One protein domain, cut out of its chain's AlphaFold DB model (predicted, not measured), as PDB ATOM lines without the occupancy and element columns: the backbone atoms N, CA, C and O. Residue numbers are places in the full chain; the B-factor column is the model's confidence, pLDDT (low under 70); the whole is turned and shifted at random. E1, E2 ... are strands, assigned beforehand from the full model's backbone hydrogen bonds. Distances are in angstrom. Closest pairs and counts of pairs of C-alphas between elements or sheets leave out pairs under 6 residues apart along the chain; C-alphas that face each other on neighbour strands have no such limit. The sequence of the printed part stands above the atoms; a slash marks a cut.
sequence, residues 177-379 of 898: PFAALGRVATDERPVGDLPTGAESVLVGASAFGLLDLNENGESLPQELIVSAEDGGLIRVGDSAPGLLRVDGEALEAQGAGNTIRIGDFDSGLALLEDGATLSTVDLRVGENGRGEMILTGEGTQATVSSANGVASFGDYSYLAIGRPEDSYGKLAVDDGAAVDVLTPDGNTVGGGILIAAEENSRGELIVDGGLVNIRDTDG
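This is residues 177 to 379 of the 898 residues of the protein "DUF4214 domain-containing protein" of Spiribacter aquaticus (UniProt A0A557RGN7). The chain is wound in stacked turns as a three-sided solenoid, its three walls each a sheet; each turn, from E3, E4 and E5 to E18, E19 and E20, lays one strand in each wall. At one end E1 and E2 pair antiparallel with E4 and E3 of the first of these turns. The printed part has 203 residues with no named helix and 20 strands, E1 to E20 in order along the chain; the class is all strand, with 100 residues, under half, in named elements. Two sheets, E1 E4 E7 E10 E13 E16 E19 and E2 E3 E6 E9 E12 E15 E18, are mixed, and E5 E8 E11 E14 E17 E20 is parallel. The whole is compact, with a radius of gyration of the C-alphas of 15.5 A and spans of 43 by 41 by 37 A.

One sheet runs, strand beside strand, residues 179 to 182 (E1), 209 to 214 (E4), 242 to 247 (E7), 268 to 273 (E10), 290 to 295 (E13), 328 to 334 (E16) and 362 to 368 (E19). E1 and E4 are antiparallel at 173 degrees, with N 181 and O 210 2.8 A apart, within hydrogen-bond range. E4 and E7 are parallel at 3 degrees, with N 211 and O 243 at 2.8 A. The next sheet runs 184 to 186 (E2), 200 to 203 (E3), 233 to 236 (E6), 259 to 262 (E9), 282 to 285 (E12), 318 to 321 (E15) and 352 to 355 (E18). E2 and E3 form an antiparallel hairpin, with N 202 and O 185 at 2.8 A. The third runs 223 to 227 (E5), 250 to 254 (E8), 277 to 280 (E11), 301 to 305 (E14), 338 to 343 (E17) and 371 to 376 (E20); in its parallel pair E5 and E8, N 254 and O 226 are 2.8 A apart. The second and third sheets form a sandwich, two sheets face to face, with best planes 44 degrees apart. The closest C-alphas of E3 and E4, Val 203 and Gly 209, are 5.1 A apart.

E1 begins at C-alpha 179, (-26.927, 57.211, -4.841). E4 is 16.0 A long, E7 16.7 A, E10 16.8 A and E13 17.1 A. E16, 19.7 A, begins at C-alpha 328, (-35.840, 48.469, -28.905). E17 is 16.3 A long and E19 19.5 A. E20, 16.4 A, ends at C-alpha 376, (-47.266, 27.419, -13.828).

The C-alphas farthest apart, Ser 219 and Glu 359, are 48.5 A apart. The printed part has no cut. The links E2 to E3, residues 187 to 199, and E14 to E15, residues 306 to 317, are long. Mean pLDDT of the printed part is 87.4; residues 216 to 221, 306 to 317, 344 to 350 and 378 to 379 are under 70.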
ATOM      1  N   PRO A 177     -22.279  54.566  -0.668       78.88
ATOM      2  CA  PRO A 177     -23.662  54.702  -0.233       78.88
ATOM      3  C   PRO A 177     -24.639  54.575  -1.407       78.88
ATOM      4  O   PRO A 177     -24.271  54.811  -2.556       78.88
ATOM      5  N   PHE A 178     -25.919  54.359  -1.084       88.00
ATOM      6  CA  PHE A 178     -27.040  54.666  -1.977       88.00
ATOM      7  C   PHE A 178     -26.818  55.993  -2.719       88.00
ATOM      8  O   PHE A 178     -26.505  57.017  -2.091       88.00
ATOM      9  N   ALA A 179     -27.053  56.005  -4.033       89.81
ATOM     10  CA  ALA A 179     -26.927  57.211  -4.841       89.81
ATOM     11  C   ALA A 179     -28.178  57.471  -5.687       89.81
ATOM     12  O   ALA A 179     -28.637  56.629  -6.447       89.81
ATOM     13  N   ALA A 180     -28.695  58.698  -5.602       92.38
ATOM     14  CA  ALA A 180     -29.722  59.227  -6.495       92.38
ATOM     15  C   ALA A 180     -29.205  60.534  -7.116       92.38
ATOM     16  O   ALA A 180     -29.279  61.608  -6.513       92.38
ATOM     17  N   LEU A 181     -28.619  60.439  -8.309       92.62
ATOM     18  CA  LEU A 181     -27.907  61.527  -8.981       92.62
ATOM     19  C   LEU A 181     -28.672  62.032 -10.212       92.62
ATOM     20  O   LEU A 181     -29.512  61.346 -10.796       92.62
ATOM     21  N   GLY A 182     -28.402  63.273 -10.619       90.50
ATOM     22  CA  GLY A 182     -29.075  63.888 -11.766       90.50
ATOM     23  C   GLY A 182     -30.560  64.191 -11.506       90.50
ATOM     24  O   GLY A 182     -30.894  65.069 -10.697       90.50
ATOM     25  N   ARG A 183     -31.470  63.548 -12.251       91.88
ATOM     26  CA  ARG A 183     -32.935  63.672 -12.096       91.88
ATOM     27  C   ARG A 183     -33.589  62.331 -11.767       91.88
ATOM     28  O   ARG A 183     -34.252  61.729 -12.610       91.88
ATOM     29  N   VAL A 184     -33.449  61.936 -10.505       93.69
ATOM     30  CA  VAL A 184     -34.253  60.886  -9.869       93.69
ATOM     31  C   VAL A 184     -35.367  61.533  -9.048       93.69
ATOM     32  O   VAL A 184     -35.117  62.479  -8.292       93.69
ATOM     33  N   ALA A 185     -36.596  61.048  -9.200       92.88
ATOM     34  CA  ALA A 185     -37.755  61.536  -8.467       92.88
ATOM     35  C   ALA A 185     -38.592  60.393  -7.882       92.88
ATOM     36  O   ALA A 185     -38.813  59.390  -8.547       92.88
ATOM     37  N   THR A 186     -39.115  60.581  -6.673       90.94
ATOM     38  CA  THR A 186     -40.174  59.755  -6.077       90.94
ATOM     39  C   THR A 186     -41.426  60.587  -5.897       90.94
ATOM     40  O   THR A 186     -41.338  61.679  -5.324       90.94
ATOM     41  N   ASP A 187     -42.577  60.105  -6.357       89.69
ATOM     42  CA  ASP A 187     -43.854  60.832  -6.278       89.69
ATOM     43  C   ASP A 187     -43.716  62.289  -6.768       89.69
ATOM     44  O   ASP A 187     -44.137  63.251  -6.113       89.69
ATOM     45  N   GLU A 188     -43.021  62.445  -7.902       85.69
ATOM     46  CA  GLU A 188     -42.670  63.719  -8.548       85.69
ATOM     47  C   GLU A 188     -41.741  64.649  -7.734       85.69
ATOM     48  O   GLU A 188     -41.637  65.850  -8.016       85.69
ATOM     49  N   ARG A 189     -41.036  64.138  -6.716       87.88
ATOM     50  CA  ARG A 189     -40.111  64.919  -5.873       87.88
ATOM     51  C   ARG A 189     -38.680  64.387  -5.936       87.88
ATOM     52  O   ARG A 189     -38.507  63.179  -5.891       87.88
ATOM     53  N   PRO A 190     -37.653  65.258  -5.967       88.50
ATOM     54  CA  PRO A 190     -36.259  64.821  -5.952       88.50
ATOM     55  C   PRO A 190     -35.923  63.952  -4.739       88.50
ATOM     56  O   PRO A 190     -36.369  64.247  -3.625       88.50
ATOM     57  N   VAL A 191     -35.090  62.941  -4.964       87.69
ATOM     58  CA  VAL A 191     -34.652  61.966  -3.956       87.69
ATOM     59  C   VAL A 191     -33.216  62.267  -3.542       87.69
ATOM     60  O   VAL A 191     -32.398  62.630  -4.383       87.69
ATOM     61  N   GLY A 192     -32.918  62.152  -2.247       81.38
ATOM     62  CA  GLY A 192     -31.553  62.282  -1.717       81.38
ATOM     63  C   GLY A 192     -31.116  61.130  -0.811       81.38
ATOM     64  O   GLY A 192     -29.926  60.999  -0.569       81.38
ATOM     65  N   ASP A 193     -32.062  60.308  -0.351       83.88
ATOM     66  CA  ASP A 193     -31.868  59.129   0.497       83.88
ATOM     67  C   ASP A 193     -32.823  58.025   0.004       83.88
ATOM     68  O   ASP A 193     -33.799  58.347  -0.684       83.88
ATOM     69  N   LEU A 194     -32.591  56.762   0.388       85.56
ATOM     70  CA  LEU A 194     -33.457  55.629   0.034       85.56
ATOM     71  C   LEU A 194     -34.933  55.936   0.382       85.56
ATOM     72  O   LEU A 194     -35.263  56.153   1.556       85.56
ATOM     73  N   PRO A 195     -35.838  56.000  -0.609       83.25
ATOM     74  CA  PRO A 195     -37.208  56.427  -0.374       83.25
ATOM     75  C   PRO A 195     -38.032  55.310   0.278       83.25
ATOM     76  O   PRO A 195     -38.183  54.223  -0.265       83.25
ATOM     77  N   THR A 196     -38.617  55.592   1.445       84.62
ATOM     78  CA  THR A 196     -39.503  54.652   2.147       84.62
ATOM     79  C   THR A 196     -40.970  54.934   1.826       84.62
ATOM     80  O   THR A 196     -41.456  56.027   2.137       84.62
ATOM     81  N   GLY A 197     -41.693  53.945   1.294       84.12
ATOM     82  CA  GLY A 197     -43.137  54.040   1.036       84.12
ATOM     83  C   GLY A 197     -43.502  54.948  -0.139       84.12
ATOM     84  O   GLY A 197     -44.511  55.646  -0.062       84.12
ATOM     85  N   ALA A 198     -42.660  54.980  -1.174       90.88
ATOM     86  CA  ALA A 198     -42.951  55.686  -2.417       90.88
ATOM     87  C   ALA A 198     -44.038  54.952  -3.219       90.88
ATOM     88  O   ALA A 198     -44.079  53.721  -3.231       90.88
ATOM     89  N   GLU A 199     -44.886  55.704  -3.918       93.69
ATOM     90  CA  GLU A 199     -45.854  55.151  -4.877       93.69
ATOM     91  C   GLU A 199     -45.219  54.995  -6.267       93.69
ATOM     92  O   GLU A 199     -45.584  54.101  -7.032       93.69
ATOM     93  N   SER A 200     -44.245  55.849  -6.590       94.31
ATOM     94  CA  SER A 200     -43.525  55.830  -7.863       94.31
ATOM     95  C   SER A 200     -42.063  56.247  -7.732       94.31
ATOM     96  O   SER A 200     -41.726  57.099  -6.907       94.31
ATOM     97  N   VAL A 201     -41.203  55.699  -8.595       95.88
ATOM     98  CA  VAL A 201     -39.800  56.098  -8.777       95.88
ATOM     99  C   VAL A 201     -39.538  56.337 -10.263       95.88
ATOM    100  O   VAL A 201     -39.802  55.477 -11.098       95.88
ATOM    101  N   LEU A 202     -39.009  57.513 -10.594       96.12
ATOM    102  CA  LEU A 202     -38.691  57.946 -11.952       96.12
ATOM    103  C   LEU A 202     -37.203  58.288 -12.039       96.12
ATOM    104  O   LEU A 202     -36.742  59.249 -11.416       96.12
ATOM    105  N   VAL A 203     -36.459  57.533 -12.836       96.19
ATOM    106  CA  VAL A 203     -35.044  57.762 -13.139       96.19
ATOM    107  C   VAL A 203     -34.954  58.340 -14.552       96.19
ATOM    108  O   VAL A 203     -35.357  57.697 -15.519       96.19
ATOM    109  N   GLY A 204     -34.464  59.576 -14.669       94.19
ATOM    110  CA  GLY A 204     -34.467  60.312 -15.941       94.19
ATOM    111  C   GLY A 204     -35.711  61.191 -16.141       94.19
ATOM    112  O   GLY A 204     -36.218  61.335 -17.245       94.19
ATOM    113  N   ALA A 205     -36.256  61.801 -15.081       88.38
ATOM    114  CA  ALA A 205     -37.561  62.486 -15.146       88.38
ATOM    115  C   ALA A 205     -37.592  63.808 -15.956       88.38
ATOM    116  O   ALA A 205     -38.656  64.324 -16.274       88.38
ATOM    117  N   SER A 206     -36.447  64.447 -16.220       87.62
ATOM    118  CA  SER A 206     -36.385  65.699 -17.025       87.62
ATOM    119  C   SER A 206     -35.004  66.021 -17.603       87.62
ATOM    120  O   SER A 206     -34.851  66.948 -18.395       87.62
ATOM    121  N   ALA A 207     -33.991  65.297 -17.149       91.50
ATOM    122  CA  ALA A 207     -32.627  65.245 -17.650       91.50
ATOM    123  C   ALA A 207     -32.063  63.888 -17.201       91.50
ATOM    124  O   ALA A 207     -32.753  63.172 -16.471       91.50
ATOM    125  N   PHE A 208     -30.827  63.571 -17.583       95.19
ATOM    126  CA  PHE A 208     -30.160  62.335 -17.168       95.19
ATOM    127  C   PHE A 208     -30.311  62.067 -15.659       95.19
ATOM    128  O   PHE A 208     -30.144  62.985 -14.840       95.19
ATOM    129  N   GLY A 209     -30.640  60.831 -15.289       95.44
ATOM    130  CA  GLY A 209     -30.759  60.390 -13.900       95.44
ATOM    131  C   GLY A 209     -30.067  59.054 -13.666       95.44
ATOM    132  O   GLY A 209     -30.071  58.199 -14.543       95.44
ATOM    133  N   LEU A 210     -29.503  58.879 -12.473       96.31
ATOM    134  CA  LEU A 210     -28.846  57.644 -12.054       96.31
ATOM    135  C   LEU A 210     -29.323  57.272 -10.652       96.31
ATOM    136  O   LEU A 210     -29.239  58.099  -9.740       96.31
ATOM    137  N   LEU A 211     -29.826  56.052 -10.504       95.38
ATOM    138  CA  LEU A 211     -30.186  55.440  -9.231       95.38
ATOM    139  C   LEU A 211     -29.302  54.211  -9.011       95.38
ATOM    140  O   LEU A 211     -29.307  53.306  -9.835       95.38
ATOM    141  N   ASP A 212     -28.562  54.193  -7.913       94.19
ATOM    142  CA  ASP A 212     -27.676  53.098  -7.525       94.19
ATOM    143  C   ASP A 212     -28.069  52.606  -6.127       94.19
ATOM    144  O   ASP A 212     -27.988  53.359  -5.144       94.19
ATOM    145  N   LEU A 213     -28.568  51.373  -6.073       91.81
ATOM    146  CA  LEU A 213     -28.830  50.621  -4.851       91.81
ATOM    147  C   LEU A 213     -27.625  49.715  -4.619       91.81
ATOM    148  O   LEU A 213     -27.479  48.717  -5.314       91.81
ATOM    149  N   ASN A 214     -26.779  50.083  -3.663       84.69
ATOM    150  CA  ASN A 214     -25.499  49.423  -3.457       84.69
ATOM    151  C   ASN A 214     -25.356  48.867  -2.038       84.69
ATOM    152  O   ASN A 214     -25.679  49.588  -1.082       84.69
ATOM    153  N   GLU A 215     -24.814  47.651  -1.911       70.56
ATOM    154  CA  GLU A 215     -24.459  47.042  -0.629       70.56
ATOM    155  C   GLU A 215     -23.394  47.898   0.076       70.56
ATOM    156  O   GLU A 215     -22.297  48.148  -0.420       70.56
ATOM    157  N   ASN A 216     -23.714  48.381   1.277       66.44
ATOM    158  CA  ASN A 216     -22.856  49.289   2.046       66.44
ATOM    159  C   ASN A 216     -22.212  48.616   3.273       66.44
ATOM    160  O   ASN A 216     -21.891  49.290   4.256       66.44
ATOM    161  N   GLY A 217     -22.086  47.283   3.261       59.03
ATOM    162  CA  GLY A 217     -21.501  46.506   4.360       59.03
ATOM    163  C   GLY A 217     -22.318  46.508   5.666       59.03
ATOM    164  O   GLY A 217     -21.832  46.047   6.708       59.03
ATOM    165  N   GLU A 218     -23.552  47.026   5.653       59.81
ATOM    166  CA  GLU A 218     -24.504  46.901   6.759       59.81
ATOM    167  C   GLU A 218     -24.961  45.436   6.924       59.81
ATOM    168  O   GLU A 218     -24.931  44.625   6.008       59.81
ATOM    169  N   SER A 219     -25.415  45.047   8.122       56.59
ATOM    170  CA  SER A 219     -25.800  43.644   8.389       56.59
ATOM    171  C   SER A 219     -27.104  43.183   7.717       56.59
ATOM    172  O   SER A 219     -27.519  42.043   7.939       56.59
ATOM    173  N   LEU A 220     -27.799  44.077   7.013       61.62
ATOM    174  CA  LEU A 220     -29.058  43.809   6.322       61.62
ATOM    175  C   LEU A 220     -29.028  44.507   4.955       61.62
ATOM    176  O   LEU A 220     -28.664  45.684   4.937       61.62
ATOM    177  N   PRO A 221     -29.461  43.829   3.879       66.75
ATOM    178  CA  PRO A 221     -29.597  44.452   2.570       66.75
ATOM    179  C   PRO A 221     -30.607  45.610   2.611       66.75
ATOM    180  O   PRO A 221     -31.606  45.567   3.344       66.75
ATOM    181  N   GLN A 222     -30.332  46.665   1.852       80.88
ATOM    182  CA  GLN A 222     -31.274  47.712   1.489       80.88
ATOM    183  C   GLN A 222     -32.368  47.154   0.577       80.88
ATOM    184  O   GLN A 222     -32.144  46.375  -0.344       80.88
ATOM    185  N   GLU A 223     -33.589  47.607   0.833       87.50
ATOM    186  CA  GLU A 223     -34.773  47.171   0.105       87.50
ATOM    187  C   GLU A 223     -35.558  48.409  -0.335       87.50
ATOM    188  O   GLU A 223     -36.049  49.187   0.495       87.50
ATOM    189  N   LEU A 224     -35.649  48.623  -1.648       91.56
ATOM    190  CA  LEU A 224     -36.484  49.660  -2.240       91.56
ATOM    191  C   LEU A 224     -37.847  49.067  -2.601       91.56
ATOM    192  O   LEU A 224     -37.997  48.429  -3.639       91.56
ATOM    193  N   ILE A 225     -38.849  49.342  -1.765       91.06
ATOM    194  CA  ILE A 225     -40.241  48.948  -2.010       91.06
ATOM    195  C   ILE A 225     -41.036  50.143  -2.537       91.06
ATOM    196  O   ILE A 225     -41.168  51.169  -1.856       91.06
ATOM    197  N   VAL A 226     -41.634  49.975  -3.715       92.81
ATOM    198  CA  VAL A 226     -42.565  50.928  -4.329       92.81
ATOM    199  C   VAL A 226     -43.963  50.318  -4.346       92.81
ATOM    200  O   VAL A 226     -44.176  49.249  -4.909       92.81
ATOM    201  N   SER A 227     -44.938  50.984  -3.730       90.25
ATOM    202  CA  SER A 227     -46.287  50.437  -3.553       90.25
ATOM    203  C   SER A 227     -47.348  51.528  -3.641       90.25
ATOM    204  O   SER A 227     -47.297  52.509  -2.905       90.25
ATOM    205  N   ALA A 228     -48.380  51.295  -4.452       87.81
ATOM    206  CA  ALA A 228     -49.563  52.153  -4.560       87.81
ATOM    207  C   ALA A 228     -50.857  51.319  -4.595       87.81
ATOM    208  O   ALA A 228     -50.812  50.106  -4.808       87.81
ATOM    209  N   GLU A 229     -52.016  51.962  -4.395       82.12
ATOM    210  CA  GLU A 229     -53.331  51.296  -4.501       82.12
ATOM    211  C   GLU A 229     -53.542  50.689  -5.901       82.12
ATOM    212  O   GLU A 229     -53.996  49.552  -6.008       82.12
ATOM    213  N   ASP A 230     -53.113  51.415  -6.939       79.19
ATOM    214  CA  ASP A 230     -53.167  51.011  -8.351       79.19
ATOM    215  C   ASP A 230     -51.837  50.399  -8.857       79.19
ATOM    216  O   ASP A 230     -51.586  50.375 -10.062       79.19
ATOM    217  N   GLY A 231     -50.977  49.935  -7.938       86.69
ATOM    218  CA  GLY A 231     -49.685  49.315  -8.247       86.69
ATOM    219  C   GLY A 231     -48.513  50.299  -8.246       86.69
ATOM    220  O   GLY A 231     -48.576  51.379  -8.829       86.69
ATOM    221  N   GLY A 232     -47.430  49.924  -7.565       92.12
ATOM    222  CA  GLY A 232     -46.186  50.688  -7.547       92.12
ATOM    223  C   GLY A 232     -45.525  50.738  -8.925       92.12
ATOM    224  O   GLY A 232     -45.548  49.755  -9.666       92.12
ATOM    225  N   LEU A 233     -44.935  51.882  -9.270       93.69
ATOM    226  CA  LEU A 233     -44.341  52.113 -10.589       93.69
ATOM    227  C   LEU A 233     -42.872  52.518 -10.488       93.69
ATOM    228  O   LEU A 233     -42.550  53.545  -9.891       93.69
ATOM    229  N   ILE A 234     -41.994  51.783 -11.165       95.62
ATOM    230  CA  ILE A 234     -40.601  52.188 -11.382       95.62
ATOM    231  C   ILE A 234     -40.378  52.399 -12.878       95.62
ATOM    232  O   ILE A 234     -40.692  51.529 -13.690       95.62
ATOM    233  N   ARG A 235     -39.824  53.556 -13.248       96.31
ATOM    234  CA  ARG A 235     -39.411  53.869 -14.621       96.31
ATOM    235  C   ARG A 235     -37.958  54.290 -14.672       96.31
ATOM    236  O   ARG A 235     -37.543  55.178 -13.929       96.31
ATOM    237  N   VAL A 236     -37.231  53.715 -15.615       97.38
ATOM    238  CA  VAL A 236     -35.859  54.077 -15.960       97.38
ATOM    239  C   VAL A 236     -35.849  54.511 -17.418       97.38
ATOM    240  O   VAL A 236     -36.317  53.765 -18.270       97.38
ATOM    241  N   GLY A 237     -35.377  55.725 -17.705       95.00
ATOM    242  CA  GLY A 237     -35.549  56.326 -19.033       95.00
ATOM    243  C   GLY A 237     -36.973  56.854 -19.231       95.00
ATOM    244  O   GLY A 237     -37.696  56.397 -20.117       95.00
ATOM    245  N   ASP A 238     -37.409  57.759 -18.344       92.19
ATOM    246  CA  ASP A 238     -38.746  58.370 -18.402       92.19
ATOM    247  C   ASP A 238     -38.803  59.497 -19.442       92.19
ATOM    248  O   ASP A 238     -39.138  59.235 -20.582       92.19
ATOM    249  N   SER A 239     -38.471  60.743 -19.098       92.19
ATOM    250  CA  SER A 239     -38.516  61.880 -20.044       92.19
ATOM    251  C   SER A 239     -37.135  62.277 -20.589       92.19
ATOM    252  O   SER A 239     -37.010  63.255 -21.326       92.19
ATOM    253  N   ALA A 240     -36.101  61.588 -20.125       93.50
ATOM    254  CA  ALA A 240     -34.695  61.717 -20.466       93.50
ATOM    255  C   ALA A 240     -33.998  60.400 -20.073       93.50
ATOM    256  O   ALA A 240     -34.588  59.615 -19.318       93.50
ATOM    257  N   PRO A 241     -32.748  60.158 -20.506       95.31
ATOM    258  CA  PRO A 241     -32.086  58.895 -20.219       95.31
ATOM    259  C   PRO A 241     -31.932  58.602 -18.719       95.31
ATOM    260  O   PRO A 241     -31.737  59.512 -17.902       95.31
ATOM    261  N   GLY A 242     -32.033  57.327 -18.350       96.38
ATOM    262  CA  GLY A 242     -31.966  56.864 -16.968       96.38
ATOM    263  C   GLY A 242     -31.095  55.625 -16.799       96.38
ATOM    264  O   GLY A 242     -31.089  54.744 -17.656       96.38
ATOM    265  N   LEU A 243     -30.398  55.554 -15.666       97.62
ATOM    266  CA  LEU A 243     -29.514  54.452 -15.309       97.62
ATOM    267  C   LEU A 243     -29.890  53.886 -13.931       97.62
ATOM    268  O   LEU A 243     -30.015  54.650 -12.974       97.62
ATOM    269  N   LEU A 244     -30.088  52.572 -13.830       97.44
ATOM    270  CA  LEU A 244     -30.437  51.875 -12.588       97.44
ATOM    271  C   LEU A 244     -29.435  50.759 -12.297       97.44
ATOM    272  O   LEU A 244     -29.331  49.825 -13.080       97.44
ATOM    273  N   ARG A 245     -28.744  50.822 -11.163       96.44
ATOM    274  CA  ARG A 245     -27.908  49.728 -10.660       96.44
ATOM    275  C   ARG A 245     -28.500  49.174  -9.371       96.44
ATOM    276  O   ARG A 245     -28.961  49.949  -8.529       96.44
ATOM    277  N   VAL A 246     -28.513  47.854  -9.245       95.81
ATOM    278  CA  VAL A 246     -28.855  47.126  -8.024       95.81
ATOM    279  C   VAL A 246     -27.754  46.100  -7.783       95.81
ATOM    280  O   VAL A 246     -27.589  45.185  -8.580       95.81
ATOM    281  N   ASP A 247     -26.999  46.280  -6.713       92.31
ATOM    282  CA  ASP A 247     -25.798  45.512  -6.375       92.31
ATOM    283  C   ASP A 247     -26.002  44.898  -4.984       92.31
ATOM    284  O   ASP A 247     -26.052  45.627  -3.993       92.31
ATOM    285  N   GLY A 248     -26.274  43.589  -4.922       90.19
ATOM    286  CA  GLY A 248     -26.574  42.851  -3.681       90.19
ATOM    287  C   GLY A 248     -27.893  43.210  -2.974       90.19
ATOM    288  O   GLY A 248     -28.298  42.534  -2.027       90.19
ATOM    289  N   GLU A 249     -28.594  44.244  -3.447       91.94
ATOM    290  CA  GLU A 249     -29.801  44.798  -2.824       91.94
ATOM    291  C   GLU A 249     -31.120  44.304  -3.454       91.94
ATOM    292  O   GLU A 249     -31.153  43.572  -4.446       91.94
ATOM    293  N   ALA A 250     -32.252  44.705  -2.866       91.75
ATOM    294  CA  ALA A 250     -33.588  44.309  -3.314       91.75
ATOM    295  C   ALA A 250     -34.405  45.484  -3.882       91.75
ATOM    296  O   ALA A 250     -34.503  46.557  -3.279       91.75
ATOM    297  N   LEU A 251     -35.048  45.253  -5.030       93.94
ATOM    298  CA  LEU A 251     -35.964  46.177  -5.697       93.94
ATOM    299  C   LEU A 251     -37.337  45.529  -5.893       93.94
ATOM    300  O   LEU A 251     -37.490  44.589  -6.671       93.94
ATOM    301  N   GLU A 252     -38.366  46.064  -5.244       92.31
ATOM    302  CA  GLU A 252     -39.704  45.473  -5.277       92.31
ATOM    303  C   GLU A 252     -40.778  46.494  -5.666       92.31
ATOM    304  O   GLU A 252     -40.897  47.573  -5.079       92.31
ATOM    305  N   ALA A 253     -41.612  46.119  -6.636       90.31
ATOM    306  CA  ALA A 253     -42.853  46.804  -6.954       90.31
ATOM    307  C   ALA A 253     -44.039  45.978  -6.424       90.31
ATOM    308  O   ALA A 253     -44.169  44.790  -6.708       90.31
ATOM    309  N   GLN A 254     -44.921  46.609  -5.647       88.00
ATOM    310  CA  GLN A 254     -46.058  45.960  -4.984       88.00
ATOM    311  C   GLN A 254     -47.391  46.617  -5.341       88.00
ATOM    312  O   GLN A 254     -47.464  47.771  -5.769       88.00
ATOM    313  N   GLY A 255     -48.481  45.890  -5.105       80.38
ATOM    314  CA  GLY A 255     -49.844  46.343  -5.384       80.38
ATOM    315  C   GLY A 255     -50.361  45.822  -6.723       80.38
ATOM    316  O   GLY A 255     -49.618  45.252  -7.520       80.38
ATOM    317  N   ALA A 256     -51.662  45.966  -6.963       78.38
ATOM    318  CA  ALA A 256     -52.285  45.471  -8.186       78.38
ATOM    319  C   ALA A 256     -51.767  46.249  -9.406       78.38
ATOM    320  O   ALA A 256     -51.969  47.450  -9.483       78.38
ATOM    321  N   GLY A 257     -51.112  45.574 -10.350       77.25
ATOM    322  CA  GLY A 257     -50.643  46.187 -11.589       77.25
ATOM    323  C   GLY A 257     -49.307  46.881 -11.443       77.25
ATOM    324  O   GLY A 257     -48.973  47.699 -12.294       77.25
ATOM    325  N   ASN A 258     -48.557  46.558 -10.386       88.25
ATOM    326  CA  ASN A 258     -47.217  47.083 -10.197       88.25
ATOM    327  C   ASN A 258     -46.332  46.779 -11.416       88.25
ATOM    328  O   ASN A 258     -46.514  45.777 -12.109       88.25
ATOM    329  N   THR A 259     -45.462  47.715 -11.770       91.94
ATOM    330  CA  THR A 259     -44.712  47.620 -13.022       91.94
ATOM    331  C   THR A 259     -43.328  48.223 -12.872       91.94
ATOM    332  O   THR A 259     -43.168  49.317 -12.321       91.94
ATOM    333  N   ILE A 260     -42.342  47.546 -13.452       95.44
ATOM    334  CA  ILE A 260     -40.992  48.067 -13.651       95.44
ATOM    335  C   ILE A 260     -40.766  48.212 -15.154       95.44
ATOM    336  O   ILE A 260     -40.988  47.274 -15.919       95.44
ATOM    337  N   ARG A 261     -40.356  49.406 -15.590       96.19
ATOM    338  CA  ARG A 261     -40.111  49.718 -17.002       96.19
ATOM    339  C   ARG A 261     -38.720  50.276 -17.196       96.19
ATOM    340  O   ARG A 261     -38.372  51.293 -16.597       96.19
ATOM    341  N   ILE A 262     -37.971  49.636 -18.074       97.56
ATOM    342  CA  ILE A 262     -36.640  50.042 -18.492       97.56
ATOM    343  C   ILE A 262     -36.745  50.512 -19.941       97.56
ATOM    344  O   ILE A 262     -37.130  49.740 -20.810       97.56
ATOM    345  N   GLY A 263     -36.468  51.787 -20.193       95.00
ATOM    346  CA  GLY A 263     -36.670  52.440 -21.484       95.00
ATOM    347  C   GLY A 263     -38.145  52.720 -21.790       95.00
ATOM    348  O   GLY A 263     -38.699  52.126 -22.716       95.00
ATOM    349  N   ASP A 264     -38.811  53.577 -20.997       90.00
ATOM    350  CA  ASP A 264     -40.253  53.849 -21.167       90.00
ATOM    351  C   ASP A 264     -40.542  54.919 -22.227       90.00
ATOM    352  O   ASP A 264     -41.306  54.627 -23.137       90.00
ATOM    353  N   PHE A 265     -39.950  56.119 -22.170       90.69
ATOM    354  CA  PHE A 265     -40.059  57.109 -23.268       90.69
ATOM    355  C   PHE A 265     -38.714  57.657 -23.758       90.69
ATOM    356  O   PHE A 265     -38.672  58.356 -24.770       90.69
ATOM    357  N   ASP A 266     -37.625  57.334 -23.067       92.50
ATOM    358  CA  ASP A 266     -36.254  57.597 -23.494       92.50
ATOM    359  C   ASP A 266     -35.389  56.368 -23.157       92.50
ATOM    360  O   ASP A 266     -35.911  55.316 -22.787       92.50
ATOM    361  N   SER A 267     -34.071  56.468 -23.303       93.56
ATOM    362  CA  SER A 267     -33.141  55.372 -23.053       93.56
ATOM    363  C   SER A 267     -33.085  55.019 -21.566       93.56
ATOM    364  O   SER A 267     -32.765  55.859 -20.727       93.56
ATOM    365  N   GLY A 268     -33.376  53.770 -21.226       96.50
ATOM    366  CA  GLY A 268     -33.229  53.230 -19.882       96.50
ATOM    367  C   GLY A 268     -32.278  52.048 -19.893       96.50
ATOM    368  O   GLY A 268     -32.403  51.166 -20.740       96.50
ATOM    369  N   LEU A 269     -31.346  52.026 -18.946       97.44
ATOM    370  CA  LEU A 269     -30.409  50.924 -18.774       97.44
ATOM    371  C   LEU A 269     -30.404  50.477 -17.310       97.44
ATOM    372  O   LEU A 269     -30.331  51.311 -16.405       97.44
ATOM    373  N   ALA A 270     -30.517  49.171 -17.085       98.25
ATOM    374  CA  ALA A 270     -30.529  48.562 -15.762       98.25
ATOM    375  C   ALA A 270     -29.474  47.454 -15.629       98.25
ATOM    376  O   ALA A 270     -29.306  46.652 -16.545       98.25
ATOM    377  N   LEU A 271     -28.806  47.397 -14.479       98.06
ATOM    378  CA  LEU A 271     -27.889  46.329 -14.085       98.06
ATOM    379  C   LEU A 271     -28.295  45.804 -12.712       98.06
ATOM    380  O   LEU A 271     -28.445  46.585 -11.772       98.06
ATOM    381  N   LEU A 272     -28.478  44.493 -12.623       97.81
ATOM    382  CA  LEU A 272     -28.627  43.758 -11.376       97.81
ATOM    383  C   LEU A 272     -27.426  42.822 -11.259       97.81
ATOM    384  O   LEU A 272     -27.155  42.061 -12.190       97.81
ATOM    385  N   GLU A 273     -26.728  42.874 -10.133       94.94
ATOM    386  CA  GLU A 273     -25.527  42.075  -9.900       94.94
ATOM    387  C   GLU A 273     -25.363  41.674  -8.429       94.94
ATOM    388  O   GLU A 273     -26.126  42.103  -7.558       94.94
ATOM    389  N   ASP A 274     -24.390  40.802  -8.171       89.31
ATOM    390  CA  ASP A 274     -23.922  40.440  -6.828       89.31
ATOM    391  C   ASP A 274     -25.015  39.938  -5.863       89.31
ATOM    392  O   ASP A 274     -24.977  40.161  -4.654       89.31
ATOM    393  N   GLY A 275     -25.999  39.195  -6.380       91.50
ATOM    394  CA  GLY A 275     -27.088  38.646  -5.567       91.50
ATOM    395  C   GLY A 275     -28.314  39.551  -5.474       91.50
ATOM    396  O   GLY A 275     -29.222  39.271  -4.686       91.50
ATOM    397  N   ALA A 276     -28.360  40.618  -6.276       95.44
ATOM    398  CA  ALA A 276     -29.490  41.529  -6.336       95.44
ATOM    399  C   ALA A 276     -30.803  40.815  -6.682       95.44
ATOM    400  O   ALA A 276     -30.852  39.899  -7.508       95.44
ATOM    401  N   THR A 277     -31.901  41.287  -6.094       96.06
ATOM    402  CA  THR A 277     -33.239  40.751  -6.371       96.06
ATOM    403  C   THR A 277     -34.176  41.815  -6.921       96.06
ATOM    404  O   THR A 277     -34.200  42.953  -6.454       96.06
ATOM    405  N   LEU A 278     -34.981  41.437  -7.911       96.12
ATOM    406  CA  LEU A 278     -36.057  42.255  -8.459       96.12
ATOM    407  C   LEU A 278     -37.371  41.491  -8.436       96.12
ATOM    408  O   LEU A 278     -37.422  40.333  -8.837       96.12
ATOM    409  N   SER A 279     -38.451  42.149  -8.024       93.44
ATOM    410  CA  SER A 279     -39.776  41.534  -7.972       93.44
ATOM    411  C   SER A 279     -40.866  42.493  -8.458       93.44
ATOM    412  O   SER A 279     -40.947  43.642  -8.023       93.44
ATOM    413  N   THR A 280     -41.688  42.032  -9.404       92.12
ATOM    414  CA  THR A 280     -42.811  42.781 -10.003       92.12
ATOM    415  C   THR A 280     -43.863  41.813 -10.562       92.12
ATOM    416  O   THR A 280     -43.625  40.605 -10.613       92.12
ATOM    417  N   VAL A 281     -45.032  42.301 -10.984       87.31
ATOM    418  CA  VAL A 281     -45.990  41.530 -11.810       87.31
ATOM    419  C   VAL A 281     -45.820  41.790 -13.312       87.31
ATOM    420  O   VAL A 281     -46.078  40.901 -14.123       87.31
ATOM    421  N   ASP A 282     -45.360  42.988 -13.678       89.25
ATOM    422  CA  ASP A 282     -45.135  43.431 -15.059       89.25
ATOM    423  C   ASP A 282     -43.716  44.008 -15.173       89.25
ATOM    424  O   ASP A 282     -43.356  44.954 -14.460       89.25
ATOM    425  N   LEU A 283     -42.889  43.408 -16.029       95.06
ATOM    426  CA  LEU A 283     -41.546  43.886 -16.352       95.06
ATOM    427  C   LEU A 283     -41.478  44.192 -17.847       95.06
ATOM    428  O   LEU A 283     -41.773  43.339 -18.684       95.06
ATOM    429  N   ARG A 284     -41.065  45.411 -18.196       95.62
ATOM    430  CA  ARG A 284     -40.942  45.844 -19.593       95.62
ATOM    431  C   ARG A 284     -39.558  46.399 -19.856       95.62
ATOM    432  O   ARG A 284     -39.123  47.311 -19.157       95.62
ATOM    433  N   VAL A 285     -38.899  45.877 -20.879       97.69
ATOM    434  CA  VAL A 285     -37.574  46.308 -21.323       97.69
ATOM    435  C   VAL A 285     -37.704  46.791 -22.762       97.69
ATOM    436  O   VAL A 285     -37.876  45.991 -23.670       97.69
ATOM    437  N   GLY A 286     -37.678  48.104 -22.971       94.81
ATOM    438  CA  GLY A 286     -37.935  48.754 -24.256       94.81
ATOM    439  C   GLY A 286     -39.430  48.870 -24.538       94.81
ATOM    440  O   GLY A 286     -39.968  48.103 -25.332       94.81
ATOM    441  N   GLU A 287     -40.115  49.800 -23.858       88.62
ATOM    442  CA  GLU A 287     -41.543  50.069 -24.091       88.62
ATOM    443  C   GLU A 287     -41.722  51.126 -25.196       88.62
ATOM    444  O   GLU A 287     -41.968  50.757 -26.332       88.62
ATOM    445  N   ASN A 288     -41.574  52.431 -24.931       87.06
ATOM    446  CA  ASN A 288     -41.602  53.469 -25.989       87.06
ATOM    447  C   ASN A 288     -40.233  54.133 -26.210       87.06
ATOM    448  O   ASN A 288     -40.130  55.100 -26.964       87.06
ATOM    449  N   GLY A 289     -39.193  53.638 -25.538       86.94
ATOM    450  CA  GLY A 289     -37.806  54.056 -25.706       86.94
ATOM    451  C   GLY A 289     -36.876  52.857 -25.891       86.94
ATOM    452  O   GLY A 289     -37.317  51.719 -26.062       86.94
ATOM    453  N   ARG A 290     -35.569  53.120 -25.840       91.69
ATOM    454  CA  ARG A 290     -34.531  52.081 -25.839       91.69
ATOM    455  C   ARG A 290     -34.390  51.527 -24.425       91.69
ATOM    456  O   ARG A 290     -34.011  52.270 -23.525       91.69
ATOM    457  N   GLY A 291     -34.677  50.252 -24.216       96.38
ATOM    458  CA  GLY A 291     -34.513  49.600 -22.918       96.38
ATOM    459  C   GLY A 291     -33.460  48.512 -22.963       96.38
ATOM    460  O   GLY A 291     -33.505  47.645 -23.831       96.38
ATOM    461  N   GLU A 292     -32.543  48.523 -22.008       97.00
ATOM    462  CA  GLU A 292     -31.574  47.448 -21.823       97.00
ATOM    463  C   GLU A 292     -31.500  47.044 -20.356       97.00
ATOM    464  O   GLU A 292     -31.471  47.893 -19.468       97.00
ATOM    465  N   MET A 293     -31.467  45.747 -20.091       98.19
ATOM    466  CA  MET A 293     -31.349  45.212 -18.743       98.19
ATOM    467  C   MET A 293     -30.354  44.054 -18.736       98.19
ATOM    468  O   MET A 293     -30.399  43.195 -19.612       98.19
ATOM    469  N   ILE A 294     -29.458  44.048 -17.754       98.06
ATOM    470  CA  ILE A 294     -28.438  43.016 -17.553       98.06
ATOM    471  C   ILE A 294     -28.634  42.451 -16.149       98.06
ATOM    472  O   ILE A 294     -28.709  43.213 -15.183       98.06
ATOM    473  N   LEU A 295     -28.736  41.131 -16.039       98.25
ATOM    474  CA  LEU A 295     -28.603  40.413 -14.779       98.25
ATOM    475  C   LEU A 295     -27.338  39.575 -14.869       98.25
ATOM    476  O   LEU A 295     -27.208  38.805 -15.814       98.25
ATOM    477  N   THR A 296     -26.444  39.707 -13.900       96.00
ATOM    478  CA  THR A 296     -25.194  38.942 -13.868       96.00
ATOM    479  C   THR A 296     -24.874  38.461 -12.455       96.00
ATOM    480  O   THR A 296     -25.321  39.048 -11.465       96.00
ATOM    481  N   GLY A 297     -24.121  37.370 -12.355       92.94
ATOM    482  CA  GLY A 297     -23.625  36.822 -11.097       92.94
ATOM    483  C   GLY A 297     -24.581  35.855 -10.387       92.94
ATOM    484  O   GLY A 297     -25.809  35.957 -10.435       92.94
ATOM    485  N   GLU A 298     -23.984  34.895  -9.678       91.69
ATOM    486  CA  GLU A 298     -24.704  33.864  -8.930       91.69
ATOM    487  C   GLU A 298     -25.576  34.482  -7.823       91.69
ATOM    488  O   GLU A 298     -25.114  35.272  -7.002       91.69
ATOM    489  N   GLY A 299     -26.845  34.073  -7.765       93.12
ATOM    490  CA  GLY A 299     -27.806  34.554  -6.768       93.12
ATOM    491  C   GLY A 299     -28.591  35.794  -7.196       93.12
ATOM    492  O   GLY A 299     -29.613  36.080  -6.573       93.12
ATOM    493  N   THR A 300     -28.178  36.482  -8.264       97.38
ATOM    494  CA  THR A 300     -28.953  37.577  -8.856       97.38
ATOM    495  C   THR A 300     -30.238  37.028  -9.478       97.38
ATOM    496  O   THR A 300     -30.197  36.096 -10.286       97.38
ATOM    497  N   GLN A 301     -31.397  37.585  -9.116       97.44
ATOM    498  CA  GLN A 301     -32.698  37.044  -9.514       97.44
ATOM    499  C   GLN A 301     -33.727  38.132  -9.845       97.44
ATOM    500  O   GLN A 301     -33.997  39.013  -9.033       97.44
ATOM    501  N   ALA A 302     -34.399  38.020 -10.992       97.31
ATOM    502  CA  ALA A 302     -35.647  38.736 -11.257       97.31
ATOM    503  C   ALA A 302     -36.842  37.779 -11.219       97.31
ATOM    504  O   ALA A 302     -36.864  36.752 -11.891       97.31
ATOM    505  N   THR A 303     -37.875  38.139 -10.466       94.38
ATOM    506  CA  THR A 303     -39.137  37.407 -10.380       94.38
ATOM    507  C   THR A 303     -40.278  38.264 -10.917       94.38
ATOM    508  O   THR A 303     -40.644  39.290 -10.342       94.38
ATOM    509  N   VAL A 304     -40.876  37.815 -12.016       91.69
ATOM    510  CA  VAL A 304     -42.087  38.395 -12.603       91.69
ATOM    511  C   VAL A 304     -43.250  37.475 -12.257       91.69
ATOM    512  O   VAL A 304     -43.417  36.412 -12.849       91.69
ATOM    513  N   SER A 305     -44.049  37.851 -11.264       84.94
ATOM    514  CA  SER A 305     -45.098  36.982 -10.730       84.94
ATOM    515  C   SER A 305     -46.367  37.738 -10.373       84.94
ATOM    516  O   SER A 305     -46.322  38.786  -9.728       84.94
ATOM    517  N   SER A 306     -47.525  37.151 -10.688       68.06
ATOM    518  CA  SER A 306     -48.807  37.654 -10.178       68.06
ATOM    519  C   SER A 306     -49.025  37.371  -8.684       68.06
ATOM    520  O   SER A 306     -49.965  37.893  -8.090       68.06
ATOM    521  N   ALA A 307     -48.108  36.664  -8.006       62.84
ATOM    522  CA  ALA A 307     -48.087  36.607  -6.541       62.84
ATOM    523  C   ALA A 307     -47.823  37.992  -5.914       62.84
ATOM    524  O   ALA A 307     -48.237  38.249  -4.782       62.84
ATOM    525  N   ASN A 308     -47.195  38.897  -6.672       55.91
ATOM    526  CA  ASN A 308     -46.868  40.259  -6.252       55.91
ATOM    527  C   ASN A 308     -48.037  41.253  -6.447       55.91
ATOM    528  O   ASN A 308     -47.926  42.422  -6.068       55.91
ATOM    529  N   GLY A 309     -49.173  40.821  -7.020       56.22
ATOM    530  CA  GLY A 309     -50.370  41.643  -7.244       56.22
ATOM    531  C   GLY A 309     -51.201  41.229  -8.471       56.22
ATOM    532  O   GLY A 309     -50.818  40.357  -9.236       56.22
ATOM    533  N   VAL A 310     -52.350  41.884  -8.688       51.91
ATOM    534  CA  VAL A 310     -53.247  41.652  -9.846       51.91
ATOM    535  C   VAL A 310     -52.895  42.606 -10.993       51.91
ATOM    536  O   VAL A 310     -53.041  43.803 -10.790       51.91
ATOM    537  N   ALA A 311     -52.448  42.149 -12.169       49.31
ATOM    538  CA  ALA A 311     -52.056  43.048 -13.266       49.31
ATOM    539  C   ALA A 311     -53.203  43.969 -13.767       49.31
ATOM    540  O   ALA A 311     -54.386  43.636 -13.721       49.31
ATOM    541  N   SER A 312     -52.858  45.168 -14.261       43.22
ATOM    542  CA  SER A 312     -53.813  46.247 -14.598       43.22
ATOM    543  C   SER A 312     -54.685  45.986 -15.841       43.22
ATOM    544  O   SER A 312     -55.647  46.720 -16.088       43.22
ATOM    545  N   PHE A 313     -54.396  44.924 -16.600       46.47
ATOM    546  CA  PHE A 313     -55.114  44.531 -17.822       46.47
ATOM    547  C   PHE A 313     -55.668  43.088 -17.781       46.47
ATOM    548  O   PHE A 313     -56.205  42.619 -18.784       46.47
ATOM    549  N   GLY A 314     -55.576  42.397 -16.637       50.31
ATOM    550  CA  GLY A 314     -55.949  40.986 -16.452       50.31
ATOM    551  C   GLY A 314     -54.969  40.254 -15.528       50.31
ATOM    552  O   GLY A 314     -53.953  40.823 -15.155       50.31
ATOM    553  N   ASP A 315     -55.254  39.004 -15.166       48.03
ATOM    554  CA  ASP A 315     -54.577  38.279 -14.076       48.03
ATOM    555  C   ASP A 315     -53.202  37.648 -14.448       48.03
ATOM    556  O   ASP A 315     -52.753  36.750 -13.752       48.03
ATOM    557  N   TYR A 316     -52.480  38.076 -15.495       56.56
ATOM    558  CA  TYR A 316     -51.259  37.388 -16.000       56.56
ATOM    559  C   TYR A 316     -49.936  38.078 -15.622       56.56
ATOM    560  O   TYR A 316     -49.849  39.303 -15.679       56.56
ATOM    561  N   SER A 317     -48.891  37.304 -15.292       57.88
ATOM    562  CA  SER A 317     -47.509  37.800 -15.169       57.88
ATOM    563  C   SER A 317     -46.883  37.997 -16.551       57.88
ATOM    564  O   SER A 317     -47.024  37.141 -17.427       57.88
ATOM    565  N   TYR A 318     -46.198  39.122 -16.758       80.00
ATOM    566  CA  TYR A 318     -45.867  39.584 -18.104       80.00
ATOM    567  C   TYR A 318     -44.459  40.171 -18.192       80.00
ATOM    568  O   TYR A 318     -44.160  41.166 -17.530       80.00
ATOM    569  N   LEU A 319     -43.609  39.565 -19.027       92.56
ATOM    570  CA  LEU A 319     -42.320  40.127 -19.425       92.56
ATOM    571  C   LEU A 319     -42.365  40.496 -20.910       92.56
ATOM    572  O   LEU A 319     -42.618  39.646 -21.765       92.56
ATOM    573  N   ALA A 320     -42.105  41.760 -21.224       94.62
ATOM    574  CA  ALA A 320     -42.026  42.251 -22.596       94.62
ATOM    575  C   ALA A 320     -40.645  42.828 -22.903       94.62
ATOM    576  O   ALA A 320     -40.120  43.621 -22.120       94.62
ATOM    577  N   ILE A 321     -40.092  42.465 -24.060       97.31
ATOM    578  CA  ILE A 321     -38.795  42.941 -24.541       97.31
ATOM    579  C   ILE A 321     -38.984  43.547 -25.935       97.31
ATOM    580  O   ILE A 321     -39.288  42.829 -26.889       97.31
ATOM    581  N   GLY A 322     -38.830  44.868 -26.037       94.62
ATOM    582  CA  GLY A 322     -38.937  45.616 -27.289       94.62
ATOM    583  C   GLY A 322     -40.277  45.376 -27.960       94.62
ATOM    584  O   GLY A 322     -40.318  44.878 -29.076       94.62
ATOM    585  N   ARG A 323     -41.380  45.581 -27.235       90.88
ATOM    586  CA  ARG A 323     -42.706  45.124 -27.671       90.88
ATOM    587  C   ARG A 323     -43.426  46.120 -28.585       90.88
ATOM    588  O   ARG A 323     -43.901  45.666 -29.621       90.88
ATOM    589  N   PRO A 324     -43.617  47.398 -28.205       91.25
ATOM    590  CA  PRO A 324     -44.388  48.350 -29.007       91.25
ATOM    591  C   PRO A 324     -43.735  48.683 -30.350       91.25
ATOM    592  O   PRO A 324     -42.545  48.446 -30.544       91.25
ATOM    593  N   GLU A 325     -44.517  49.271 -31.254       90.50
ATOM    594  CA  GLU A 325     -44.034  49.738 -32.558       90.50
ATOM    595  C   GLU A 325     -42.811  50.657 -32.397       90.50
ATOM    596  O   GLU A 325     -42.771  51.485 -31.483       90.50
ATOM    597  N   ASP A 326     -41.807  50.481 -33.261       87.94
ATOM    598  CA  ASP A 326     -40.547  51.248 -33.272       87.94
ATOM    599  C   ASP A 326     -39.703  51.184 -31.974       87.94
ATOM    600  O   ASP A 326     -38.807  52.009 -31.765       87.94
ATOM    601  N   SER A 327     -39.958  50.220 -31.083       92.06
ATOM    602  CA  SER A 327     -39.208  50.059 -29.827       92.06
ATOM    603  C   SER A 327     -37.962  49.173 -29.967       92.06
ATOM    604  O   SER A 327     -37.855  48.345 -30.874       92.06
ATOM    605  N   TYR A 328     -37.015  49.335 -29.037       94.38
ATOM    606  CA  TYR A 328     -35.840  48.469 -28.905       94.38
ATOM    607  C   TYR A 328     -35.693  48.003 -27.457       94.38
ATOM    608  O   TYR A 328     -35.562  48.832 -26.553       94.38
ATOM    609  N   GLY A 329     -35.683  46.690 -27.247       96.75
ATOM    610  CA  GLY A 329     -35.484  46.063 -25.945       96.75
ATOM    611  C   GLY A 329     -34.398  44.998 -25.977       96.75
ATOM    612  O   GLY A 329     -34.361  44.181 -26.895       96.75
ATOM    613  N   LYS A 330     -33.552  44.959 -24.947       97.06
ATOM    614  CA  LYS A 330     -32.550  43.904 -24.764       97.06
ATOM    615  C   LYS A 330     -32.467  43.466 -23.308       97.06
ATOM    616  O   LYS A 330     -32.267  44.301 -22.430       97.06
ATOM    617  N   LEU A 331     -32.587  42.169 -23.058       98.12
ATOM    618  CA  LEU A 331     -32.395  41.561 -21.743       98.12
ATOM    619  C   LEU A 331     -31.269  40.527 -21.826       98.12
ATOM    620  O   LEU A 331     -31.350  39.610 -22.637       98.12
ATOM    621  N   ALA A 332     -30.243  40.676 -20.994       97.19
ATOM    622  CA  ALA A 332     -29.168  39.702 -20.824       97.19
ATOM    623  C   ALA A 332     -29.270  39.050 -19.438       97.19
ATOM    624  O   ALA A 332     -29.519  39.743 -18.445       97.19
ATOM    625  N   VAL A 333     -29.131  37.727 -19.387       98.00
ATOM    626  CA  VAL A 333     -29.165  36.909 -18.171       98.00
ATOM    627  C   VAL A 333     -27.910  36.052 -18.165       98.00
ATOM    628  O   VAL A 333     -27.869  34.989 -18.790       98.00
ATOM    629  N   ASP A 334     -26.904  36.537 -17.454       94.56
ATOM    630  CA  ASP A 334     -25.523  36.105 -17.593       94.56
ATOM    631  C   ASP A 334     -25.003  35.489 -16.276       94.56
ATOM    632  O   ASP A 334     -25.567  35.705 -15.197       94.56
ATOM    633  N   ASP A 335     -23.934  34.694 -16.347       91.81
ATOM    634  CA  ASP A 335     -23.107  34.269 -15.201       91.81
ATOM    635  C   ASP A 335     -23.882  33.691 -13.996       91.81
ATOM    636  O   ASP A 335     -23.604  33.973 -12.828       91.81
ATOM    637  N   GLY A 336     -24.862  32.825 -14.272       94.56
ATOM    638  CA  GLY A 336     -25.642  32.129 -13.246       94.56
ATOM    639  C   GLY A 336     -26.794  32.938 -12.644       94.56
ATOM    640  O   GLY A 336     -27.467  32.430 -11.740       94.56
ATOM    641  N   ALA A 337     -27.064  34.143 -13.152       97.94
ATOM    642  CA  ALA A 337     -28.266  34.896 -12.816       97.94
ATOM    643  C   ALA A 337     -29.542  34.175 -13.290       97.94
ATOM    644  O   ALA A 337     -29.517  33.322 -14.186       97.94
ATOM    645  N   ALA A 338     -30.682  34.524 -12.686       98.44
ATOM    646  CA  ALA A 338     -31.960  33.874 -12.960       98.44
ATOM    647  C   ALA A 338     -33.115  34.852 -13.225       98.44
ATOM    648  O   ALA A 338     -33.275  35.864 -12.543       98.44
ATOM    649  N   VAL A 339     -33.988  34.498 -14.168       98.31
ATOM    650  CA  VAL A 339     -35.296  35.134 -14.379       98.31
ATOM    651  C   VAL A 339     -36.394  34.089 -14.220       98.31
ATOM    652  O   VAL A 339     -36.431  33.098 -14.946       98.31
ATOM    653  N   ASP A 340     -37.328  34.326 -13.308       95.31
ATOM    654  CA  ASP A 340     -38.499  33.475 -13.109       95.31
ATOM    655  C   ASP A 340     -39.777  34.237 -13.475       95.31
ATOM    656  O   ASP A 340     -40.109  35.257 -12.869       95.31
ATOM    657  N   VAL A 341     -40.525  33.721 -14.451       92.25
ATOM    658  CA  VAL A 341     -41.863  34.195 -14.823       92.25
ATOM    659  C   VAL A 341     -42.882  33.189 -14.294       92.25
ATOM    660  O   VAL A 341     -42.989  32.071 -14.798       92.25
ATOM    661  N   LEU A 342     -43.608  33.567 -13.243       86.81
ATOM    662  CA  LEU A 342     -44.419  32.645 -12.445       86.81
ATOM    663  C   LEU A 342     -45.904  32.993 -12.498       86.81
ATOM    664  O   LEU A 342     -46.302  34.100 -12.121       86.81
ATOM    665  N   THR A 343     -46.722  31.996 -12.836       75.62
ATOM    666  CA  THR A 343     -48.192  32.099 -12.840       75.62
ATOM    667  C   THR A 343     -48.785  31.340 -11.643       75.62
ATOM    668  O   THR A 343     -48.663  30.117 -11.590       75.62
ATOM    669  N   PRO A 344     -49.340  32.037 -10.636       62.12
ATOM    670  CA  PRO A 344     -50.137  31.439  -9.548       62.12
ATOM    671  C   PRO A 344     -51.671  31.399  -9.778       62.12
ATOM    672  O   PRO A 344     -52.188  31.920 -10.763       62.12
ATOM    673  N   ASP A 345     -52.360  30.794  -8.796       54.62
ATOM    674  CA  ASP A 345     -53.781  30.396  -8.679       54.62
ATOM    675  C   ASP A 345     -54.866  31.284  -9.304       54.62
ATOM    676  O   ASP A 345     -54.902  32.508  -9.163       54.62
ATOM    677  N   GLY A 346     -55.841  30.599  -9.917       53.25
ATOM    678  CA  GLY A 346     -57.125  31.142 -10.360       53.25
ATOM    679  C   GLY A 346     -57.161  31.651 -11.798       53.25
ATOM    680  O   GLY A 346     -58.200  32.161 -12.231       53.25
ATOM    681  N   ASN A 347     -56.062  31.508 -12.534       55.47
ATOM    682  CA  ASN A 347     -55.868  32.174 -13.807       55.47
ATOM    683  C   ASN A 347     -56.272  31.340 -15.030       55.47
ATOM    684  O   ASN A 347     -56.133  30.122 -15.032       55.47
ATOM    685  N   THR A 348     -56.767  31.987 -16.092       58.34
ATOM    686  CA  THR A 348     -57.211  31.284 -17.318       58.34
ATOM    687  C   THR A 348     -56.197  31.271 -18.462       58.34
ATOM    688  O   THR A 348     -56.478  30.651 -19.473       58.34
ATOM    689  N   VAL A 349     -55.060  31.952 -18.312       65.00
ATOM    690  CA  VAL A 349     -53.923  32.068 -19.247       65.00
ATOM    691  C   VAL A 349     -52.623  32.052 -18.424       65.00
ATOM    692  O   VAL A 349     -52.594  32.448 -17.260       65.00
ATOM    693  N   GLY A 350     -51.548  31.528 -18.987       69.00
ATOM    694  CA  GLY A 350     -50.233  31.445 -18.389       69.00
ATOM    695  C   GLY A 350     -49.506  32.768 -18.551       69.00
ATOM    696  O   GLY A 350     -49.752  33.526 -19.488       69.00
ATOM    697  N   GLY A 351     -48.597  33.055 -17.635       78.50
ATOM    698  CA  GLY A 351     -47.591  34.085 -17.805       78.50
ATOM    699  C   GLY A 351     -46.598  33.716 -18.900       78.50
ATOM    700  O   GLY A 351     -46.391  32.544 -19.214       78.50
ATOM    701  N   GLY A 352     -45.967  34.717 -19.495       88.75
ATOM    702  CA  GLY A 352     -45.046  34.468 -20.590       88.75
ATOM    703  C   GLY A 352     -44.178  35.657 -20.942       88.75
ATOM    704  O   GLY A 352     -44.272  36.729 -20.335       88.75
ATOM    705  N   ILE A 353     -43.327  35.430 -21.936       93.88
ATOM    706  CA  ILE A 353     -42.397  36.417 -22.475       93.88
ATOM    707  C   ILE A 353     -42.811  36.744 -23.911       93.88
ATOM    708  O   ILE A 353     -42.979  35.844 -24.740       93.88
ATOM    709  N   LEU A 354     -42.958  38.035 -24.216       93.62
ATOM    710  CA  LEU A 354     -43.126  38.534 -25.582       93.62
ATOM    711  C   LEU A 354     -41.906  39.343 -26.001       93.62
ATOM    712  O   LEU A 354     -41.515  40.286 -25.315       93.62
ATOM    713  N   ILE A 355     -41.359  39.011 -27.163       95.75
ATOM    714  CA  ILE A 355     -40.196  39.677 -27.742       95.75
ATOM    715  C   ILE A 355     -40.584  40.184 -29.131       95.75
ATOM    716  O   ILE A 355     -41.001  39.382 -29.966       95.75
ATOM    717  N   ALA A 356     -40.473  41.494 -29.375       94.62
ATOM    718  CA  ALA A 356     -40.792  42.124 -30.666       94.62
ATOM    719  C   ALA A 356     -42.206  41.821 -31.211       94.62
ATOM    720  O   ALA A 356     -42.392  41.206 -32.267       94.62
ATOM    721  N   ALA A 357     -43.238  42.200 -30.450       89.88
ATOM    722  CA  ALA A 357     -44.612  41.789 -30.743       89.88
ATOM    723  C   ALA A 357     -45.358  42.671 -31.762       89.88
ATOM    724  O   ALA A 357     -46.386  42.232 -32.280       89.88
ATOM    725  N   GLU A 358     -44.894  43.895 -32.015       91.19
ATOM    726  CA  GLU A 358     -45.539  44.868 -32.912       91.19
ATOM    727  C   GLU A 358     -44.621  45.245 -34.089       91.19
ATOM    728  O   GLU A 358     -43.433  44.927 -34.091       91.19
ATOM    729  N   GLU A 359     -45.165  45.928 -35.097       90.94
ATOM    730  CA  GLU A 359     -44.446  46.314 -36.323       90.94
ATOM    731  C   GLU A 359     -43.161  47.112 -36.032       90.94
ATOM    732  O   GLU A 359     -43.130  47.933 -35.119       90.94
ATOM    733  N   ASN A 360     -42.078  46.865 -36.778       88.19
ATOM    734  CA  ASN A 360     -40.767  47.530 -36.624       88.19
ATOM    735  C   ASN A 360     -40.101  47.425 -35.235       88.19
ATOM    736  O   ASN A 360     -39.024  47.990 -35.024       88.19
ATOM    737  N   SER A 361     -40.706  46.713 -34.284       92.62
ATOM    738  CA  SER A 361     -40.143  46.514 -32.953       92.62
ATOM    739  C   SER A 361     -38.954  45.551 -32.997       92.62
ATOM    740  O   SER A 361     -38.881  44.662 -33.852       92.62
ATOM    741  N   ARG A 362     -37.989  45.732 -32.095       93.69
ATOM    742  CA  ARG A 362     -36.807  44.870 -31.975       93.69
ATOM    743  C   ARG A 362     -36.611  44.445 -30.533       93.69
ATOM    744  O   ARG A 362     -36.488  45.289 -29.648       93.69
ATOM    745  N   GLY A 363     -36.536  43.141 -30.309       95.81
ATOM    746  CA  GLY A 363     -36.379  42.564 -28.984       95.81
ATOM    747  C   GLY A 363     -35.328  41.464 -28.983       95.81
ATOM    748  O   GLY A 363     -35.345  40.592 -29.850       95.81
ATOM    749  N   GLU A 364     -34.437  41.486 -27.998       96.88
ATOM    750  CA  GLU A 364     -33.376  40.489 -27.843       96.88
ATOM    751  C   GLU A 364     -33.339  39.963 -26.405       96.88
ATOM    752  O   GLU A 364     -33.245  40.738 -25.452       96.88
ATOM    753  N   LEU A 365     -33.393  38.641 -26.248       98.06
ATOM    754  CA  LEU A 365     -33.084  37.955 -24.996       98.06
ATOM    755  C   LEU A 365     -31.803  37.143 -25.190       98.06
ATOM    756  O   LEU A 365     -31.718  36.325 -26.102       98.06
ATOM    757  N   ILE A 366     -30.814  37.369 -24.335       96.94
ATOM    758  CA  ILE A 366     -29.553  36.629 -24.310       96.94
ATOM    759  C   ILE A 366     -29.481  35.918 -22.962       96.94
ATOM    760  O   ILE A 366     -29.691  36.544 -21.926       96.94
ATOM    761  N   VAL A 367     -29.237  34.610 -22.978       98.06
ATOM    762  CA  VAL A 367     -29.054  33.803 -21.768       98.06
ATOM    763  C   VAL A 367     -27.702  33.115 -21.869       98.06
ATOM    764  O   VAL A 367     -27.571  32.116 -22.578       98.06
ATOM    765  N   ASP A 368     -26.714  33.662 -21.171       95.06
ATOM    766  CA  ASP A 368     -25.310  33.271 -21.272       95.06
ATOM    767  C   ASP A 368     -24.827  32.669 -19.947       95.06
ATOM    768  O   ASP A 368     -24.551  33.369 -18.977       95.06
ATOM    769  N   GLY A 369     -24.881  31.343 -19.817       95.75
ATOM    770  CA  GLY A 369     -24.673  30.669 -18.524       95.75
ATOM    771  C   GLY A 369     -25.739  30.963 -17.450       95.75
ATOM    772  O   GLY A 369     -25.651  30.439 -16.337       95.75
ATOM    773  N   GLY A 370     -26.762  31.760 -17.769       97.38
ATOM    774  CA  GLY A 370     -27.901  32.073 -16.907       97.38
ATOM    775  C   GLY A 370     -29.082  31.099 -17.016       97.38
ATOM    776  O   GLY A 370     -29.061  30.088 -17.731       97.38
ATOM    777  N   LEU A 371     -30.153  31.412 -16.285       98.31
ATOM    778  CA  LEU A 371     -31.373  30.607 -16.188       98.31
ATOM    779  C   LEU A 371     -32.625  31.460 -16.413       98.31
ATOM    780  O   LEU A 371     -32.815  32.481 -15.763       98.31
ATOM    781  N   VAL A 372     -33.543  30.996 -17.256       98.50
ATOM    782  CA  VAL A 372     -34.889  31.568 -17.384       98.50
ATOM    783  C   VAL A 372     -35.925  30.463 -17.233       98.50
ATOM    784  O   VAL A 372     -35.939  29.501 -18.002       98.50
ATOM    785  N   ASN A 373     -36.828  30.591 -16.264       95.88
ATOM    786  CA  ASN A 373     -37.932  29.653 -16.082       95.88
ATOM    787  C   ASN A 373     -39.270  30.363 -16.267       95.88
ATOM    788  O   ASN A 373     -39.510  31.416 -15.686       95.88
ATOM    789  N   ILE A 374     -40.167  29.750 -17.031       92.81
ATOM    790  CA  ILE A 374     -41.552  30.192 -17.193       92.81
ATOM    791  C   ILE A 374     -42.431  29.052 -16.693       92.81
ATOM    792  O   ILE A 374     -42.508  27.999 -17.330       92.81
ATOM    793  N   ARG A 375     -43.041  29.232 -15.521       86.38
ATOM    794  CA  ARG A 375     -43.725  28.143 -14.816       86.38
ATOM    795  C   ARG A 375     -45.158  28.488 -14.451       86.38
ATOM    796  O   ARG A 375     -45.461  29.603 -14.015       86.38
ATOM    797  N   ASP A 376     -46.017  27.487 -14.579       80.31
ATOM    798  CA  ASP A 376     -47.266  27.419 -13.828       80.31
ATOM    799  C   ASP A 376     -46.971  26.785 -12.462       80.31
ATOM    800  O   ASP A 376     -46.374  25.716 -12.399       80.31
ATOM    801  N   THR A 377     -47.322  27.464 -11.370       74.81
ATOM    802  CA  THR A 377     -46.882  27.076 -10.014       74.81
ATOM    803  C   THR A 377     -47.880  26.223  -9.241       74.81
ATOM    804  O   THR A 377     -47.541  25.719  -8.167       74.81
ATOM    805  N   ASP A 378     -49.105  26.062  -9.740       65.69
ATOM    806  CA  ASP A 378     -50.140  25.277  -9.062       65.69
ATOM    807  C   ASP A 378     -50.801  24.207  -9.934       65.69
ATOM    808  O   ASP A 378     -51.529  23.358  -9.409       65.69
ATOM    809  N   GLY A 379     -50.516  24.225 -11.237       64.75
ATOM    810  CA  GLY A 379     -50.982  23.225 -12.180       64.75
ATOM    811  C   GLY A 379     -52.437  23.375 -12.609       64.75
ATOM    812  O   GLY A 379     -53.006  22.456 -13.202       64.75
TER     813      GLY A 379